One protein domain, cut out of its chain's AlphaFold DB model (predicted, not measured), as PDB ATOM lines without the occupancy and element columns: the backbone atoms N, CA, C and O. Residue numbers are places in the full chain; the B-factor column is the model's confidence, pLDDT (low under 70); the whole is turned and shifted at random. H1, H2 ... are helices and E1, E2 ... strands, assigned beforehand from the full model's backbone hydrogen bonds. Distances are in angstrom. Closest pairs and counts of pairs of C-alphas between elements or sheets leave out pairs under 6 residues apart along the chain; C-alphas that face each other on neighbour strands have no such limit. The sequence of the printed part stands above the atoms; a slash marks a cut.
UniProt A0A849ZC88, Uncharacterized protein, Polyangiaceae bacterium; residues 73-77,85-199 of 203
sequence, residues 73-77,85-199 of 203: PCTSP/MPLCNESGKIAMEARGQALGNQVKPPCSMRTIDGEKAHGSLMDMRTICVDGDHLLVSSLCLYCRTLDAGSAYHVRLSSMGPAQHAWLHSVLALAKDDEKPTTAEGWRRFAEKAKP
ATOM      1  N   PRO A  73      31.426 -19.906 -27.794       93.06
ATOM      2  CA  PRO A  73      31.799 -18.639 -28.413       93.06
ATOM      3  C   PRO A  73      31.060 -18.416 -29.730       93.06
ATOM      4  O   PRO A  73      30.925 -19.333 -30.540       93.06
ATOM      5  N   CYS A  74      30.620 -17.188 -29.969       89.19
ATOM      6  CA  CYS A  74      29.972 -16.810 -31.210       89.19
ATOM      7  C   CYS A  74      30.140 -15.315 -31.500       89.19
ATOM      8  O   CYS A  74      30.499 -14.517 -30.633       89.19
ATOM      9  N   THR A  75      29.883 -14.931 -32.746       84.88
ATOM     10  CA  THR A  75      30.002 -13.546 -33.201       84.88
ATOM     11  C   THR A  75      28.657 -13.087 -33.737       84.88
ATOM     12  O   THR A  75      28.150 -13.650 -34.707       84.88
ATOM     13  N   SER A  76      28.076 -12.067 -33.104       74.56
ATOM     14  CA  SER A  76      26.900 -11.396 -33.659       74.56
ATOM     15  C   SER A  76      27.279 -10.648 -34.936       74.56
ATOM     16  O   SER A  76      28.326  -9.995 -34.963       74.56
ATOM     17  N   PRO A  77      26.430 -10.666 -35.976       67.94
ATOM     18  CA  PRO A  77      26.590  -9.739 -37.085       67.94
ATOM     19  C   PRO A  77      26.482  -8.295 -36.571       67.94
ATOM     20  O   PRO A  77      25.670  -8.001 -35.693       67.94
ATOM     21  N   MET A  85      17.150 -14.120 -35.328       79.19
ATOM     22  CA  MET A  85      17.303 -14.526 -33.943       79.19
ATOM     23  C   MET A  85      18.631 -14.000 -33.379       79.19
ATOM     24  O   MET A  85      19.692 -14.342 -33.909       79.19
ATOM     25  N   PRO A  86      18.609 -13.220 -32.286       83.25
ATOM     26  CA  PRO A  86      19.825 -12.778 -31.618       83.25
ATOM     27  C   PRO A  86      20.423 -13.936 -30.801       83.25
ATOM     28  O   PRO A  86      20.162 -14.076 -29.609       83.25
ATOM     29  N   LEU A  87      21.204 -14.800 -31.455       84.81
ATOM     30  CA  LEU A  87      21.815 -15.997 -30.852       84.81
ATOM     31  C   LEU A  87      22.852 -15.667 -29.767       84.81
ATOM     32  O   LEU A  87      22.870 -16.286 -28.702       84.81
ATOM     33  N   CYS A  88      23.720 -14.698 -30.054       89.12
ATOM     34  CA  CYS A  88      24.844 -14.333 -29.201       89.12
ATOM     35  C   CYS A  88      24.469 -13.243 -28.205       89.12
ATOM     36  O   CYS A  88      23.802 -12.270 -28.557       89.12
ATOM     37  N   ASN A  89      24.950 -13.386 -26.979       88.50
ATOM     38  CA  ASN A  89      24.913 -12.329 -25.984       88.50
ATOM     39  C   ASN A  89      26.071 -11.336 -26.150       88.50
ATOM     40  O   ASN A  89      26.975 -11.514 -26.969       88.50
ATOM     41  N   GLU A  90      26.056 -10.297 -25.318       85.25
ATOM     42  CA  GLU A  90      27.058  -9.224 -25.308       85.25
ATOM     43  C   GLU A  90      28.472  -9.718 -24.965       85.25
ATOM     44  O   GLU A  90      29.456  -9.091 -25.342       85.25
ATOM     45  N   SER A  91      28.591 -10.868 -24.294       87.56
ATOM     46  CA  SER A  91      29.877 -11.510 -23.988       87.56
ATOM     47  C   SER A  91      30.416 -12.379 -25.132       87.56
ATOM     48  O   SER A  91      31.416 -13.072 -24.947       87.56
ATOM     49  N   GLY A  92      29.757 -12.393 -26.297       89.31
ATOM     50  CA  GLY A  92      30.172 -13.199 -27.445       89.31
ATOM     51  C   GLY A  92      29.962 -14.698 -27.232       89.31
ATOM     52  O   GLY A  92      30.757 -15.506 -27.708       89.31
ATOM     53  N   LYS A  93      28.922 -15.082 -26.485       92.00
ATOM     54  CA  LYS A  93      28.533 -16.479 -26.270       92.00
ATOM     55  C   LYS A  93      27.091 -16.725 -26.674       92.00
ATOM     56  O   LYS A  93      26.251 -15.832 -26.582       92.00
ATOM     57  N   ILE A  94      26.783 -17.949 -27.077       91.25
ATOM     58  CA  ILE A  94      25.419 -18.341 -27.426       91.25
ATOM     59  C   ILE A  94      24.559 -18.378 -26.165       91.25
ATOM     60  O   ILE A  94      24.827 -19.146 -25.245       91.25
ATOM     61  N   ALA A  95      23.507 -17.563 -26.138       91.19
ATOM     62  CA  ALA A  95      22.527 -17.548 -25.052       91.19
ATOM     63  C   ALA A  95      21.228 -18.285 -25.409       91.19
ATOM     64  O   ALA A  95      20.406 -18.541 -24.527       91.19
ATOM     65  N   MET A  96      21.050 -18.633 -26.687       91.69
ATOM     66  CA  MET A  96      19.858 -19.291 -27.210       91.69
ATOM     67  C   MET A  96      20.237 -20.331 -28.262       91.69
ATOM     68  O   MET A  96      20.788 -19.994 -29.302       91.69
ATOM     69  N   GLU A  97      19.916 -21.595 -28.009       92.44
ATOM     70  CA  GLU A  97      19.864 -22.638 -29.029       92.44
ATOM     71  C   GLU A  97      18.485 -22.630 -29.677       92.44
ATOM     72  O   GLU A  97      17.470 -22.459 -28.996       92.44
ATOM     73  N   ALA A  98      18.435 -22.889 -30.980       89.81
ATOM     74  CA  ALA A  98      17.178 -23.084 -31.679       89.81
ATOM     75  C   ALA A  98      17.214 -24.306 -32.579       89.81
ATOM     76  O   ALA A  98      18.257 -24.717 -33.093       89.81
ATOM     77  N   ARG A  99      16.019 -24.834 -32.810       89.00
ATOM     78  CA  ARG A  99      15.728 -25.871 -33.784       89.00
ATOM     79  C   ARG A  99      14.470 -25.473 -34.546       89.00
ATOM     80  O   ARG A  99      13.467 -25.103 -33.941       89.00
ATOM     81  N   GLY A 100      14.502 -25.610 -35.869       85.69
ATOM     82  CA  GLY A 100      13.355 -25.345 -36.749       85.69
ATOM     83  C   GLY A 100      12.272 -26.431 -36.746       85.69
ATOM     84  O   GLY A 100      11.542 -26.547 -37.721       85.69
ATOM     85  N   GLN A 101      12.219 -27.265 -35.707       86.88
ATOM     86  CA  GLN A 101      11.216 -28.313 -35.513       86.88
ATOM     87  C   GLN A 101      10.827 -28.356 -34.035       86.88
ATOM     88  O   GLN A 101      11.658 -28.083 -33.162       86.88
ATOM     89  N   ALA A 102       9.585 -28.743 -33.760       86.81
ATOM     90  CA  ALA A 102       9.114 -28.989 -32.404       86.81
ATOM     91  C   ALA A 102       9.857 -30.179 -31.765       86.81
ATOM     92  O   ALA A 102      10.348 -31.076 -32.455       86.81
ATOM     93  N   LEU A 103       9.883 -30.243 -30.430       84.06
ATOM     94  CA  LEU A 103      10.484 -31.369 -29.699       84.06
ATOM     95  C   LEU A 103       9.755 -32.710 -29.933       84.06
ATOM     96  O   LEU A 103      10.327 -33.779 -29.709       84.06
ATOM     97  N   GLY A 104       8.519 -32.672 -30.450       76.69
ATOM     98  CA  GLY A 104       7.718 -33.864 -30.737       76.69
ATOM     99  C   GLY A 104       7.525 -34.749 -29.498       76.69
ATOM    100  O   GLY A 104       7.709 -34.301 -28.370       76.69
ATOM    101  N   ASN A 105       7.133 -36.010 -29.690       72.44
ATOM    102  CA  ASN A 105       7.048 -37.006 -28.603       72.44
ATOM    103  C   ASN A 105       8.377 -37.737 -28.352       72.44
ATOM    104  O   ASN A 105       8.508 -38.476 -27.379       72.44
ATOM    105  N   GLN A 106       9.344 -37.580 -29.257       69.44
ATOM    106  CA  GLN A 106      10.598 -38.334 -29.237       69.44
ATOM    107  C   GLN A 106      11.676 -37.680 -28.372       69.44
ATOM    108  O   GLN A 106      12.624 -38.353 -27.979       69.44
ATOM    109  N   VAL A 107      11.533 -36.392 -28.050       81.81
ATOM    110  CA  VAL A 107      12.455 -35.691 -27.159       81.81
ATOM    111  C   VAL A 107      11.767 -35.444 -25.825       81.81
ATOM    112  O   VAL A 107      10.804 -34.687 -25.741       81.81
ATOM    113  N   LYS A 108      12.291 -36.074 -24.773       84.56
ATOM    114  CA  LYS A 108      11.899 -35.803 -23.390       84.56
ATOM    115  C   LYS A 108      12.999 -34.976 -22.729       84.56
ATOM    116  O   LYS A 108      14.070 -35.526 -22.469       84.56
ATOM    117  N   PRO A 109      12.786 -33.672 -22.504       88.06
ATOM    118  CA  PRO A 109      13.733 -32.891 -21.727       88.06
ATOM    119  C   PRO A 109      13.750 -33.368 -20.265       88.06
ATOM    120  O   PRO A 109      12.769 -33.949 -19.800       88.06
ATOM    121  N   PRO A 110      14.843 -33.123 -19.524       89.00
ATOM    122  CA  PRO A 110      15.006 -33.552 -18.131       89.00
ATOM    123  C   PRO A 110      14.122 -32.777 -17.140       89.00
ATOM    124  O   PRO A 110      14.261 -32.934 -15.931       89.00
ATOM    125  N   CYS A 111      13.212 -31.944 -17.636       88.81
ATOM    126  CA  CYS A 111      12.354 -31.094 -16.843       88.81
ATOM    127  C   CYS A 111      10.910 -31.168 -17.368       88.81
ATOM    128  O   CYS A 111      10.667 -31.449 -18.547       88.81
ATOM    129  N   SER A 112       9.937 -30.969 -16.480       89.31
ATOM    130  CA  SER A 112       8.520 -31.162 -16.801       89.31
ATOM    131  C   SER A 112       7.992 -30.043 -17.693       89.31
ATOM    132  O   SER A 112       7.906 -28.891 -17.270       89.31
ATOM    133  N   MET A 113       7.588 -30.399 -18.913       89.31
ATOM    134  CA  MET A 113       6.929 -29.471 -19.828       89.31
ATOM    135  C   MET A 113       5.539 -29.089 -19.307       89.31
ATOM    136  O   MET A 113       4.815 -29.898 -18.726       89.31
ATOM    137  N   ARG A 114       5.178 -27.826 -19.510       87.88
ATOM    138  CA  ARG A 114       3.914 -27.211 -19.103       87.88
ATOM    139  C   ARG A 114       3.332 -26.465 -20.289       87.88
ATOM    140  O   ARG A 114       4.081 -25.871 -21.055       87.88
ATOM    141  N   THR A 115       2.023 -26.463 -20.449       86.19
ATOM    142  CA  THR A 115       1.360 -25.822 -21.583       86.19
ATOM    143  C   THR A 115       1.080 -24.356 -21.274       86.19
ATOM    144  O   THR A 115       0.540 -24.018 -20.217       86.19
ATOM    145  N   ILE A 116       1.463 -23.481 -22.203       81.06
ATOM    146  CA  ILE A 116       1.144 -22.052 -22.166       81.06
ATOM    147  C   ILE A 116       0.080 -21.748 -23.212       81.06
ATOM    148  O   ILE A 116       0.187 -22.150 -24.374       81.06
ATOM    149  N   ASP A 117      -0.943 -21.019 -22.781       69.75
ATOM    150  CA  ASP A 117      -1.949 -20.475 -23.680       69.75
ATOM    151  C   ASP A 117      -1.262 -19.399 -24.537       69.75
ATOM    152  O   ASP A 117      -0.714 -18.427 -24.016       69.75
ATOM    153  N   GLY A 118      -1.222 -19.590 -25.854       61.81
ATOM    154  CA  GLY A 118      -0.743 -18.556 -26.770       61.81
ATOM    155  C   GLY A 118      -1.893 -17.838 -27.462       61.81
ATOM    156  O   GLY A 118      -3.038 -18.297 -27.436       61.81
ATOM    157  N   GLU A 119      -1.594 -16.715 -28.114       57.34
ATOM    158  CA  GLU A 119      -2.582 -16.070 -28.974       57.34
ATOM    159  C   GLU A 119      -3.011 -17.040 -30.084       57.34
ATOM    160  O   GLU A 119      -2.198 -17.788 -30.639       57.34
ATOM    161  N   LYS A 120      -4.306 -17.011 -30.430       54.91
ATOM    162  CA  LYS A 120      -4.795 -17.589 -31.684       54.91
ATOM    163  C   LYS A 120      -4.150 -16.791 -32.815       54.91
ATOM    164  O   LYS A 120      -4.682 -15.758 -33.218       54.91
ATOM    165  N   ALA A 121      -2.990 -17.229 -33.294       46.81
ATOM    166  CA  ALA A 121      -2.323 -16.591 -34.414       46.81
ATOM    167  C   ALA A 121      -3.269 -16.659 -35.625       46.81
ATOM    168  O   ALA A 121      -3.631 -17.737 -36.090       46.81
ATOM    169  N   HIS A 122      -3.744 -15.496 -36.077       44.59
ATOM    170  CA  HIS A 122      -4.589 -15.331 -37.262       44.59
ATOM    171  C   HIS A 122      -5.755 -16.337 -37.382       44.59
ATOM    172  O   HIS A 122      -5.767 -17.233 -38.221       44.59
ATOM    173  N   GLY A 123      -6.794 -16.154 -36.565       44.38
ATOM    174  CA  GLY A 123      -8.161 -16.576 -36.900       44.38
ATOM    175  C   GLY A 123      -8.500 -18.075 -36.906       44.38
ATOM    176  O   GLY A 123      -9.686 -18.380 -36.938       44.38
ATOM    177  N   SER A 124      -7.548 -19.014 -36.840       47.62
ATOM    178  CA  SER A 124      -7.863 -20.454 -36.666       47.62
ATOM    179  C   SER A 124      -6.673 -21.384 -36.399       47.62
ATOM    180  O   SER A 124      -6.900 -22.532 -36.019       47.62
ATOM    181  N   LEU A 125      -5.423 -20.940 -36.572       54.72
ATOM    182  CA  LEU A 125      -4.265 -21.811 -36.378       54.72
ATOM    183  C   LEU A 125      -3.996 -21.984 -34.879       54.72
ATOM    184  O   LEU A 125      -3.576 -21.059 -34.184       54.72
ATOM    185  N   MET A 126      -4.323 -23.170 -34.365       63.69
ATOM    186  CA  MET A 126      -4.005 -23.555 -32.995       63.69
ATOM    187  C   MET A 126      -2.541 -23.994 -32.924       63.69
ATOM    188  O   MET A 126      -2.191 -25.078 -33.389       63.69
ATOM    189  N   ASP A 127      -1.703 -23.153 -32.329       72.50
ATOM    190  CA  ASP A 127      -0.341 -23.516 -31.949       72.50
ATOM    191  C   ASP A 127      -0.331 -23.901 -30.471       72.50
ATOM    192  O   ASP A 127      -0.671 -23.092 -29.600       72.50
ATOM    193  N   MET A 128       0.072 -25.137 -30.180       80.31
ATOM    194  CA  MET A 128       0.320 -25.572 -28.812       80.31
ATOM    195  C   MET A 128       1.746 -25.206 -28.438       80.31
ATOM    196  O   MET A 128       2.699 -25.563 -29.129       80.31
ATOM    197  N   ARG A 129       1.902 -24.521 -27.314       85.25
ATOM    198  CA  ARG A 129       3.207 -24.123 -26.807       85.25
ATOM    199  C   ARG A 129       3.424 -24.774 -25.466       85.25
ATOM    200  O   ARG A 129       2.559 -24.734 -24.596       85.25
ATOM    201  N   THR A 130       4.596 -25.357 -25.309       88.69
ATOM    202  CA  THR A 130       5.021 -25.977 -24.066       88.69
ATOM    203  C   THR A 130       6.302 -25.316 -23.594       88.69
ATOM    204  O   THR A 130       7.178 -24.994 -24.395       88.69
ATOM    205  N   ILE A 131       6.399 -25.086 -22.296       91.06
ATOM    206  CA  ILE A 131       7.500 -24.420 -21.623       91.06
ATOM    207  C   ILE A 131       7.993 -25.291 -20.480       91.06
ATOM    208  O   ILE A 131       7.213 -25.965 -19.811       91.06
ATOM    209  N   CYS A 132       9.284 -25.236 -20.218       91.12
ATOM    210  CA  CYS A 132       9.865 -25.745 -19.001       91.12
ATOM    211  C   CYS A 132      10.951 -24.787 -18.523       91.12
ATOM    212  O   CYS A 132      11.758 -24.309 -19.318       91.12
ATOM    213  N   VAL A 133      10.970 -24.512 -17.223       92.12
ATOM    214  CA  VAL A 133      12.018 -23.727 -16.574       92.12
ATOM    215  C   VAL A 133      12.652 -24.580 -15.494       92.12
ATOM    216  O   VAL A 133      11.947 -25.133 -14.651       92.12
ATOM    217  N   ASP A 134      13.977 -24.652 -15.511       91.75
ATOM    218  CA  ASP A 134      14.756 -25.315 -14.473       91.75
ATOM    219  C   ASP A 134      16.025 -24.510 -14.172       91.75
ATOM    220  O   ASP A 134      16.925 -24.379 -15.008       91.75
ATOM    221  N   GLY A 135      16.078 -23.918 -12.978       90.56
ATOM    222  CA  GLY A 135      17.145 -23.007 -12.572       90.56
ATOM    223  C   GLY A 135      17.238 -21.771 -13.473       90.56
ATOM    224  O   GLY A 135      16.395 -20.868 -13.425       90.56
ATOM    225  N   ASP A 136      18.303 -21.693 -14.269       91.88
ATOM    226  CA  ASP A 136      18.535 -20.611 -15.234       91.88
ATOM    227  C   ASP A 136      18.224 -20.994 -16.681       91.88
ATOM    228  O   ASP A 136      18.358 -20.174 -17.585       91.88
ATOM    229  N   HIS A 137      17.765 -22.219 -16.909       94.06
ATOM    230  CA  HIS A 137      17.400 -22.671 -18.235       94.06
ATOM    231  C   HIS A 137      15.908 -22.518 -18.480       94.06
ATOM    232  O   HIS A 137      15.075 -22.813 -17.622       94.06
ATOM    233  N   LEU A 138      15.588 -22.091 -19.694       93.75
ATOM    234  CA  LEU A 138      14.242 -22.079 -20.233       93.75
ATOM    235  C   LEU A 138      14.245 -22.900 -21.523       93.75
ATOM    236  O   LEU A 138      15.033 -22.652 -22.433       93.75
ATOM    237  N   LEU A 139      13.357 -23.880 -21.592       93.94
ATOM    238  CA  LEU A 139      13.075 -24.663 -22.782       93.94
ATOM    239  C   LEU A 139      11.660 -24.341 -23.243       93.94
ATOM    240  O   LEU A 139      10.719 -24.409 -22.456       93.94
ATOM    241  N   VAL A 140      11.495 -24.010 -24.516       91.38
ATOM    242  CA  VAL A 140      10.183 -23.771 -25.115       91.38
ATOM    243  C   VAL A 140      10.070 -24.571 -26.398       91.38
ATOM    244  O   VAL A 140      10.999 -24.591 -27.198       91.38
ATOM    245  N   SER A 141       8.925 -25.210 -26.616       89.75
ATOM    246  CA  SER A 141       8.572 -25.839 -27.883       89.75
ATOM    247  C   SER A 141       7.217 -25.319 -28.343       89.75
ATOM    248  O   SER A 141       6.235 -25.401 -27.609       89.75
ATOM    249  N   SER A 142       7.160 -24.832 -29.575       86.75
ATOM    250  CA  SER A 142       5.929 -24.521 -30.295       86.75
ATOM    251  C   SER A 142       5.626 -25.654 -31.268       86.75
ATOM    252  O   SER A 142       6.521 -26.094 -31.988       86.75
ATOM    253  N   LEU A 143       4.389 -26.143 -31.272       83.81
ATOM    254  CA  LEU A 143       3.880 -27.164 -32.180       83.81
ATOM    255  C   LEU A 143       2.665 -26.610 -32.921       83.81
ATOM    256  O   LEU A 143       1.669 -26.234 -32.303       83.81
ATOM    257  N   CYS A 144       2.725 -26.644 -34.245       80.94
ATOM    258  CA  CYS A 144       1.608 -26.289 -35.103       80.94
ATOM    259  C   CYS A 144       0.638 -27.472 -35.209       80.94
ATOM    260  O   CYS A 144       0.943 -28.468 -35.863       80.94
ATOM    261  N   LEU A 145      -0.549 -27.376 -34.596       76.44
ATOM    262  CA  LEU A 145      -1.517 -28.486 -34.583       76.44
ATOM    263  C   LEU A 145      -2.205 -28.710 -35.939       76.44
ATOM    264  O   LEU A 145      -2.751 -29.782 -36.185       76.44
ATOM    265  N   TYR A 146      -2.188 -27.707 -36.818       75.31
ATOM    266  CA  TYR A 146      -2.784 -27.782 -38.158       75.31
ATOM    267  C   TYR A 146      -1.787 -28.118 -39.262       75.31
ATOM    268  O   TYR A 146      -2.177 -28.460 -40.382       75.31
ATOM    269  N   CYS A 147      -0.499 -28.028 -38.962       74.25
ATOM    270  CA  CYS A 147       0.522 -28.477 -39.875       74.25
ATOM    271  C   CYS A 147       0.415 -30.001 -39.931       74.25
ATOM    272  O   CYS A 147       0.377 -30.669 -38.904       74.25
ATOM    273  N   ARG A 148       0.317 -30.574 -41.135       67.81
ATOM    274  CA  ARG A 148       0.076 -32.016 -41.347       67.81
ATOM    275  C   ARG A 148       1.221 -32.925 -40.852       67.81
ATOM    276  O   ARG A 148       1.246 -34.102 -41.203       67.81
ATOM    277  N   THR A 149       2.173 -32.401 -40.082       68.44
ATOM    278  CA  THR A 149       3.335 -33.116 -39.557       68.44
ATOM    279  C   THR A 149       3.476 -32.878 -38.051       68.44
ATOM    280  O   THR A 149       3.234 -31.786 -37.544       68.44
ATOM    281  N   LEU A 150       3.866 -33.925 -37.318       66.25
ATOM    282  CA  LEU A 150       3.972 -33.919 -35.850       66.25
ATOM    283  C   LEU A 150       5.203 -33.163 -35.314       66.25
ATOM    284  O   LEU A 150       5.373 -33.032 -34.102       66.25
ATOM    285  N   ASP A 151       6.077 -32.708 -36.205       72.19
ATOM    286  CA  ASP A 151       7.321 -31.993 -35.925       72.19
ATOM    287  C   ASP A 151       7.290 -30.531 -36.392       72.19
ATOM    288  O   ASP A 151       8.245 -29.789 -36.147       72.19
ATOM    289  N   ALA A 152       6.202 -30.101 -37.040       80.75
ATOM    290  CA  ALA A 152       6.058 -28.736 -37.513       80.75
ATOM    291  C   ALA A 152       5.993 -27.756 -36.341       80.75
ATOM    292  O   ALA A 152       5.072 -27.782 -35.524       80.75
ATOM    293  N   GLY A 153       6.971 -26.862 -36.284       85.81
ATOM    294  CA  GLY A 153       7.081 -25.867 -35.233       85.81
ATOM    295  C   GLY A 153       8.533 -25.521 -34.969       85.81
ATOM    296  O   GLY A 153       9.380 -25.628 -35.850       85.81
ATOM    297  N   SER A 154       8.827 -25.109 -33.747       88.25
ATOM    298  CA  SER A 154      10.178 -24.734 -33.349       88.25
ATOM    299  C   SER A 154      10.413 -25.051 -31.887       88.25
ATOM    300  O   SER A 154       9.477 -25.181 -31.096       88.25
ATOM    301  N   ALA A 155      11.681 -25.184 -31.525       91.25
ATOM    302  CA  ALA A 155      12.089 -25.329 -30.145       91.25
ATOM    303  C   ALA A 155      13.284 -24.427 -29.851       91.25
ATOM    304  O   ALA A 155      14.142 -24.220 -30.711       91.25
ATOM    305  N   TYR A 156      13.324 -23.911 -28.627       92.75
ATOM    306  CA  TYR A 156      14.350 -23.003 -28.137       92.75
ATOM    307  C   TYR A 156      14.805 -23.452 -26.759       92.75
ATOM    308  O   TYR A 156      13.972 -23.699 -25.889       92.75
ATOM    309  N   HIS A 157      16.114 -23.524 -26.549       94.25
ATOM    310  CA  HIS A 157      16.720 -23.744 -25.236       94.25
ATOM    311  C   HIS A 157      17.614 -22.556 -24.931       94.25
ATOM    312  O   HIS A 157      18.482 -22.221 -25.728       94.25
ATOM    313  N   VAL A 158      17.377 -21.880 -23.814       94.50
ATOM    314  CA  VAL A 158      18.045 -20.617 -23.494       94.50
ATOM    315  C   VAL A 158      18.569 -20.614 -22.074       94.50
ATOM    316  O   VAL A 158      18.001 -21.269 -21.195       94.50
ATOM    317  N   ARG A 159      19.624 -19.830 -21.848       92.75
ATOM    318  CA  ARG A 159      20.108 -19.473 -20.512       92.75
ATOM    319  C   ARG A 159      19.606 -18.068 -20.181       92.75
ATOM    320  O   ARG A 159      20.047 -17.089 -20.778       92.75
ATOM    321  N   LEU A 160      18.643 -17.976 -19.268       92.50
ATOM    322  CA  LEU A 160      17.896 -16.753 -18.974       92.50
ATOM    323  C   LEU A 160      18.798 -15.609 -18.500       92.50
ATOM    324  O   LEU A 160      18.598 -14.487 -18.948       92.50
ATOM    325  N   SER A 161      19.783 -15.871 -17.636       90.50
ATOM    326  CA  SER A 161      20.716 -14.837 -17.158       90.50
ATOM    327  C   SER A 161      21.727 -14.382 -18.214       90.50
ATOM    328  O   SER A 161      22.237 -13.268 -18.130       90.50
ATOM    329  N   SER A 162      21.990 -15.219 -19.220       90.44
ATOM    330  CA  SER A 162      22.896 -14.895 -20.325       90.44
ATOM    331  C   SER A 162      22.230 -14.073 -21.423       90.44
ATOM    332  O   SER A 162      22.938 -13.615 -22.319       90.44
ATOM    333  N   MET A 163      20.903 -13.915 -21.400       90.19
ATOM    334  CA  MET A 163      20.169 -13.160 -22.409       90.19
ATOM    335  C   MET A 163      20.107 -11.665 -22.078       90.19
ATOM    336  O   MET A 163      19.794 -11.262 -20.961       90.19
ATOM    337  N   GLY A 164      20.347 -10.832 -23.088       87.50
ATOM    338  CA  GLY A 164      20.088  -9.398 -23.039       87.50
ATOM    339  C   GLY A 164      18.609  -9.050 -23.285       87.50
ATOM    340  O   GLY A 164      17.831  -9.886 -23.765       87.50
ATOM    341  N   PRO A 165      18.195  -7.791 -23.043       85.94
ATOM    342  CA  PRO A 165      16.801  -7.358 -23.199       85.94
ATOM    343  C   PRO A 165      16.216  -7.622 -24.594       85.94
ATOM    344  O   PRO A 165      15.067  -8.046 -24.722       85.94
ATOM    345  N   ALA A 166      17.014  -7.427 -25.648       85.00
ATOM    346  CA  ALA A 166      16.596  -7.691 -27.025       85.00
ATOM    347  C   ALA A 166      16.321  -9.184 -27.280       85.00
ATOM    348  O   ALA A 166      15.398  -9.520 -28.019       85.00
ATOM    349  N   GLN A 167      17.079 -10.079 -26.639       89.25
ATOM    350  CA  GLN A 167      16.906 -11.529 -26.763       89.25
ATOM    351  C   GLN A 167      15.633 -11.993 -26.050       89.25
ATOM    352  O   GLN A 167      14.849 -12.743 -26.629       89.25
ATOM    353  N   HIS A 168      15.363 -11.470 -24.849       89.62
ATOM    354  CA  HIS A 168      14.093 -11.709 -24.156       89.62
ATOM    355  C   HIS A 168      12.888 -11.213 -24.970       89.62
ATOM    356  O   HIS A 168      11.903 -11.937 -25.121       89.62
ATOM    357  N   ALA A 169      12.972 -10.000 -25.528       85.69
ATOM    358  CA  ALA A 169      11.906  -9.429 -26.348       85.69
ATOM    359  C   ALA A 169      11.675 -10.225 -27.643       85.69
ATOM    360  O   ALA A 169      10.527 -10.463 -28.025       85.69
ATOM    361  N   TRP A 170      12.750 -10.676 -28.298       87.38
ATOM    362  CA  TRP A 170      12.656 -11.539 -29.474       87.38
ATOM    363  C   TRP A 170      11.995 -12.877 -29.134       87.38
ATOM    364  O   TRP A 170      11.068 -13.282 -29.834       87.38
ATOM    365  N   LEU A 171      12.394 -13.524 -28.032       87.81
ATOM    366  CA  LEU A 171      11.815 -14.801 -27.602       87.81
ATOM    367  C   LEU A 171      10.314 -14.668 -27.312       87.81
ATOM    368  O   LEU A 171       9.518 -15.501 -27.733       87.81
ATOM    369  N   HIS A 172       9.903 -13.582 -26.660       84.75
ATOM    370  CA  HIS A 172       8.486 -13.282 -26.460       84.75
ATOM    371  C   HIS A 172       7.747 -13.108 -27.797       84.75
ATOM    372  O   HIS A 172       6.666 -13.663 -27.997       84.75
ATOM    373  N   SER A 173       8.340 -12.348 -28.723       80.38
ATOM    374  CA  SER A 173       7.757 -12.070 -30.037       80.38
ATOM    375  C   SER A 173       7.604 -13.324 -30.894       80.38
ATOM    376  O   SER A 173       6.553 -13.504 -31.502       80.38
ATOM    377  N   VAL A 174       8.628 -14.180 -30.975       79.94
ATOM    378  CA  VAL A 174       8.588 -15.387 -31.821       79.94
ATOM    379  C   VAL A 174       7.597 -16.412 -31.289       79.94
ATOM    380  O   VAL A 174       6.984 -17.155 -32.050       79.94
ATOM    381  N   LEU A 175       7.394 -16.421 -29.973       77.56
ATOM    382  CA  LEU A 175       6.397 -17.264 -29.346       77.56
ATOM    383  C   LEU A 175       4.984 -16.699 -29.501       77.56
ATOM    384  O   LEU A 175       4.055 -17.424 -29.183       77.56
ATOM    385  N   ALA A 176       4.783 -15.477 -30.009       71.69
ATOM    386  CA  ALA A 176       3.463 -14.849 -30.143       71.69
ATOM    387  C   ALA A 176       2.590 -15.057 -28.885       71.69
ATOM    388  O   ALA A 176       1.440 -15.497 -28.954       71.69
ATOM    389  N   LEU A 177       3.198 -14.830 -27.716       68.50
ATOM    390  CA  LEU A 177       2.499 -14.876 -26.435       68.50
ATOM    391  C   LEU A 177       1.502 -13.714 -26.379       68.50
ATOM    392  O   LEU A 177       1.752 -12.658 -26.969       68.50
ATOM    393  N   ALA A 178       0.357 -13.946 -25.730       55.91
ATOM    394  CA  ALA A 178      -0.754 -13.003 -25.727       55.91
ATOM    395  C   ALA A 178      -0.332 -11.605 -25.265       55.91
ATOM    396  O   ALA A 178       0.531 -11.450 -24.402       55.91
ATOM    397  N   LYS A 179      -0.955 -10.577 -25.846       55.00
ATOM    398  CA  LYS A 179      -0.662  -9.171 -25.543       55.00
ATOM    399  C   LYS A 179      -0.967  -8.736 -24.105       55.00
ATOM    400  O   LYS A 179      -0.543  -7.632 -23.755       55.00
ATOM    401  N   ASP A 180      -1.618  -9.568 -23.295       46.12
ATOM    402  CA  ASP A 180      -2.127  -9.165 -21.988       46.12
ATOM    403  C   ASP A 180      -1.176  -9.506 -20.814       46.12
ATOM    404  O   ASP A 180      -0.781 -10.646 -20.568       46.12
ATOM    405  N   ASP A 181      -0.818  -8.419 -20.123       51.78
ATOM    406  CA  ASP A 181      -0.191  -8.186 -18.814       51.78
ATOM    407  C   ASP A 181       1.210  -8.707 -18.473       51.78
ATOM    408  O   ASP A 181       1.876  -8.083 -17.642       51.78
ATOM    409  N   GLU A 182       1.748  -9.739 -19.123       63.28
ATOM    410  CA  GLU A 182       3.114 -10.198 -18.821       63.28
ATOM    411  C   GLU A 182       3.961 -10.397 -20.072       63.28
ATOM    412  O   GLU A 182       3.990 -11.461 -20.678       63.28
ATOM    413  N   LYS A 183       4.722  -9.353 -20.420       76.75
ATOM    414  CA  LYS A 183       5.841  -9.431 -21.365       76.75
ATOM    415  C   LYS A 183       7.117  -9.733 -20.579       76.75
ATOM    416  O   LYS A 183       7.737  -8.787 -20.086       76.75
ATOM    417  N   PRO A 184       7.530 -11.002 -20.416       83.94
ATOM    418  CA  PRO A 184       8.776 -11.334 -19.743       83.94
ATOM    419  C   PRO A 184       9.974 -10.780 -20.527       83.94
ATOM    420  O   PRO A 184      10.458 -11.362 -21.495       83.94
ATOM    421  N   THR A 185      10.466  -9.621 -20.098       84.75
ATOM    422  CA  THR A 185      11.664  -8.964 -20.647       84.75
ATOM    423  C   THR A 185      12.915  -9.233 -19.815       84.75
ATOM    424  O   THR A 185      13.997  -8.763 -20.160       84.75
ATOM    425  N   THR A 186      12.778  -9.995 -18.727       87.44
ATOM    426  CA  THR A 186      13.856 -10.343 -17.799       87.44
ATOM    427  C   THR A 186      13.842 -11.834 -17.492       87.44
ATOM    428  O   THR A 186      12.804 -12.494 -17.593       87.44
ATOM    429  N   ALA A 187      14.983 -12.361 -17.046       89.12
ATOM    430  CA  ALA A 187      15.108 -13.736 -16.574       89.12
ATOM    431  C   ALA A 187      14.042 -14.104 -15.527       89.12
ATOM    432  O   ALA A 187      13.395 -15.140 -15.632       89.12
ATOM    433  N   GLU A 188      13.819 -13.250 -14.527       88.88
ATOM    434  CA  GLU A 188      12.817 -13.496 -13.485       88.88
ATOM    435  C   GLU A 188      11.381 -13.453 -14.024       88.88
ATOM    436  O   GLU A 188      10.564 -14.296 -13.651       88.88
ATOM    437  N   GLY A 189      11.088 -12.541 -14.957       88.81
ATOM    438  CA  GLY A 189       9.792 -12.486 -15.632       88.81
ATOM    439  C   GLY A 189       9.463 -13.795 -16.350       88.81
ATOM    440  O   GLY A 189       8.353 -14.301 -16.214       88.81
ATOM    441  N   TRP A 190      10.436 -14.394 -17.044       88.62
ATOM    442  CA  TRP A 190      10.257 -15.692 -17.708       88.62
ATOM    443  C   TRP A 190       9.980 -16.835 -16.730       88.62
ATOM    444  O   TRP A 190       9.150 -17.695 -17.021       88.62
ATOM    445  N   ARG A 191      10.637 -16.843 -15.562       88.44
ATOM    446  CA  ARG A 191      10.386 -17.858 -14.526       88.44
ATOM    447  C   ARG A 191       8.955 -17.770 -14.004       88.44
ATOM    448  O   ARG A 191       8.235 -18.762 -14.043       88.44
ATOM    449  N   ARG A 192       8.516 -16.568 -13.612       86.56
ATOM    450  CA  ARG A 192       7.143 -16.325 -13.134       86.56
ATOM    451  C   ARG A 192       6.100 -16.658 -14.201       86.56
ATOM    452  O   ARG A 192       5.070 -17.250 -13.896       86.56
ATOM    453  N   PHE A 193       6.389 -16.329 -15.458       85.81
ATOM    454  CA  PHE A 193       5.529 -16.679 -16.583       85.81
ATOM    455  C   PHE A 193       5.369 -18.206 -16.725       85.81
ATOM    456  O   PHE A 193       4.252 -18.709 -16.839       85.81
ATOM    457  N   ALA A 194       6.462 -18.972 -16.639       86.12
ATOM    458  CA  ALA A 194       6.422 -20.436 -16.711       86.12
ATOM    459  C   ALA A 194       5.731 -21.099 -15.502       86.12
ATOM    460  O   ALA A 194       5.142 -22.177 -15.626       86.12
ATOM    461  N   GLU A 195       5.760 -20.470 -14.326       84.75
ATOM    462  CA  GLU A 195       5.050 -20.954 -13.135       84.75
ATOM    463  C   GLU A 195       3.525 -20.927 -13.306       84.75
ATOM    464  O   GLU A 195       2.837 -21.801 -12.770       84.75
ATOM    465  N   LYS A 196       3.004 -19.991 -14.110       82.12
ATOM    466  CA  LYS A 196       1.577 -19.891 -14.458       82.12
ATOM    467  C   LYS A 196       1.135 -20.882 -15.535       82.12
ATOM    468  O   LYS A 196      -0.066 -21.072 -15.723       82.12
ATOM    469  N   ALA A 197       2.080 -21.506 -16.238       83.44
ATOM    470  CA  ALA A 197       1.779 -22.516 -17.242       83.44
ATOM    471  C   ALA A 197       1.060 -23.714 -16.604       83.44
ATOM    472  O   ALA A 197       1.395 -24.160 -15.500       83.44
ATOM    473  N   LYS A 198       0.070 -24.253 -17.313       80.62
ATOM    474  CA  LYS A 198      -0.692 -25.414 -16.847       80.62
ATOM    475  C   LYS A 198       0.188 -26.658 -16.972       80.62
ATOM    476  O   LYS A 198       0.941 -26.752 -17.939       80.62
ATOM    477  N   PRO A 199       0.132 -27.620 -16.035       75.25
ATOM    478  CA  PRO A 199       0.731 -28.930 -16.273       75.25
ATOM    479  C   PRO A 199       0.276 -29.459 -17.637       75.25
ATOM    480  O   PRO A 199      -0.865 -29.207 -18.027       75.25
TER     481      PRO A 199
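Overview. This is residues 73 to 77 and 85 to 199 of the 203 residues of an uncharacterized protein of Polyangiaceae bacterium (UniProt A0A849ZC88). A twisted sheet of five antiparallel strands has two helices, H1 and H2, over one face, with H2 crossing the strands and H1 running along them. The long link of residues 100 to 113 passes over the opposite face, from one edge strand, E1, to the other, E2. The 120 printed residues include the named elements E1, E2, E3, E4, E5, H1 and H2 in chain order; the sheet's order is E1, E5, E4, E3, E2. The class is mixed, helices and strands, with 49 residues, under half, in named elements. The whole is compact, with a radius of gyration of the C-alphas of 13.9 A, and rounded, spanning 40 by 30 by 29 A.

Arrangement. E1, residues 96 to 99, is an edge strand and the antiparallel neighbour of E5, residues 153 to 159; N 97 and O 157 are 2.8 A apart, within hydrogen-bond range. E2, residues 114 to 116, is the other edge strand and begins a meander, each strand the antiparallel neighbour of the one before, through E3, residues 127 to 134, and E4, residues 137 to 144, to E5. Its hairpins are E2 and E3, with N 116 and O 129 at 2.9 A; E3 and E4, with N 130 and O 141 at 2.8 A; and E4 and E5, with N 156 and O 140 at 2.8 A. From edge to edge the strands' lines turn by 88 degrees. H1, residues 165 to 174, and H2, residues 187 to 195, are on the same face of the sheet, giving two layers, helices on one face of a sheet. H1 has a height over the sheet of 10.6 A and runs along the strands over E5, at 17 degrees to it on the local plane. H2 has a height of 8.8 A and runs across the strands over E4 and E3, at 63 degrees to E3 on the local plane; the closest C-alphas of E3 and H2 are those of Ile 131 and Ala 194, 6.4 A apart. H1 and H2 are close but not clearly touching, with the C-alphas of His 168 and Ala 187 closest at 7.9 A; they run the same way at a shallow tilt of 33 degrees, only just short of steep. In H1 and H2 every O i to N i+4 pair is within hydrogen-bond range. Residues 114 to 115 of E2 also pair with residues 198 to 199, antiparallel.

Along the chain. E1 begins at C-alpha 96, (19.858, -19.291, -27.210). E3 is 23.2 A long, E4 23.4 A and E5 20.7 A. H1 is 14.4 A long; H2, 12.8 A long, ends at C-alpha 195, (5.050, -20.954, -13.135).

Size, cuts and confidence. The C-alphas of Pro 73 and Gly 123 are the two farthest apart, at 40.9 A. Residues 78 to 84 are not printed; C-alphas 77 and 85 are 10.9 A apart across this cut. The links E1 to E2 and H1 to H2 are long. The mean pLDDT of the printed part is 81.3; residues 77, 106, 117 to 126, 148 to 150 and 177 to 182 are under 70.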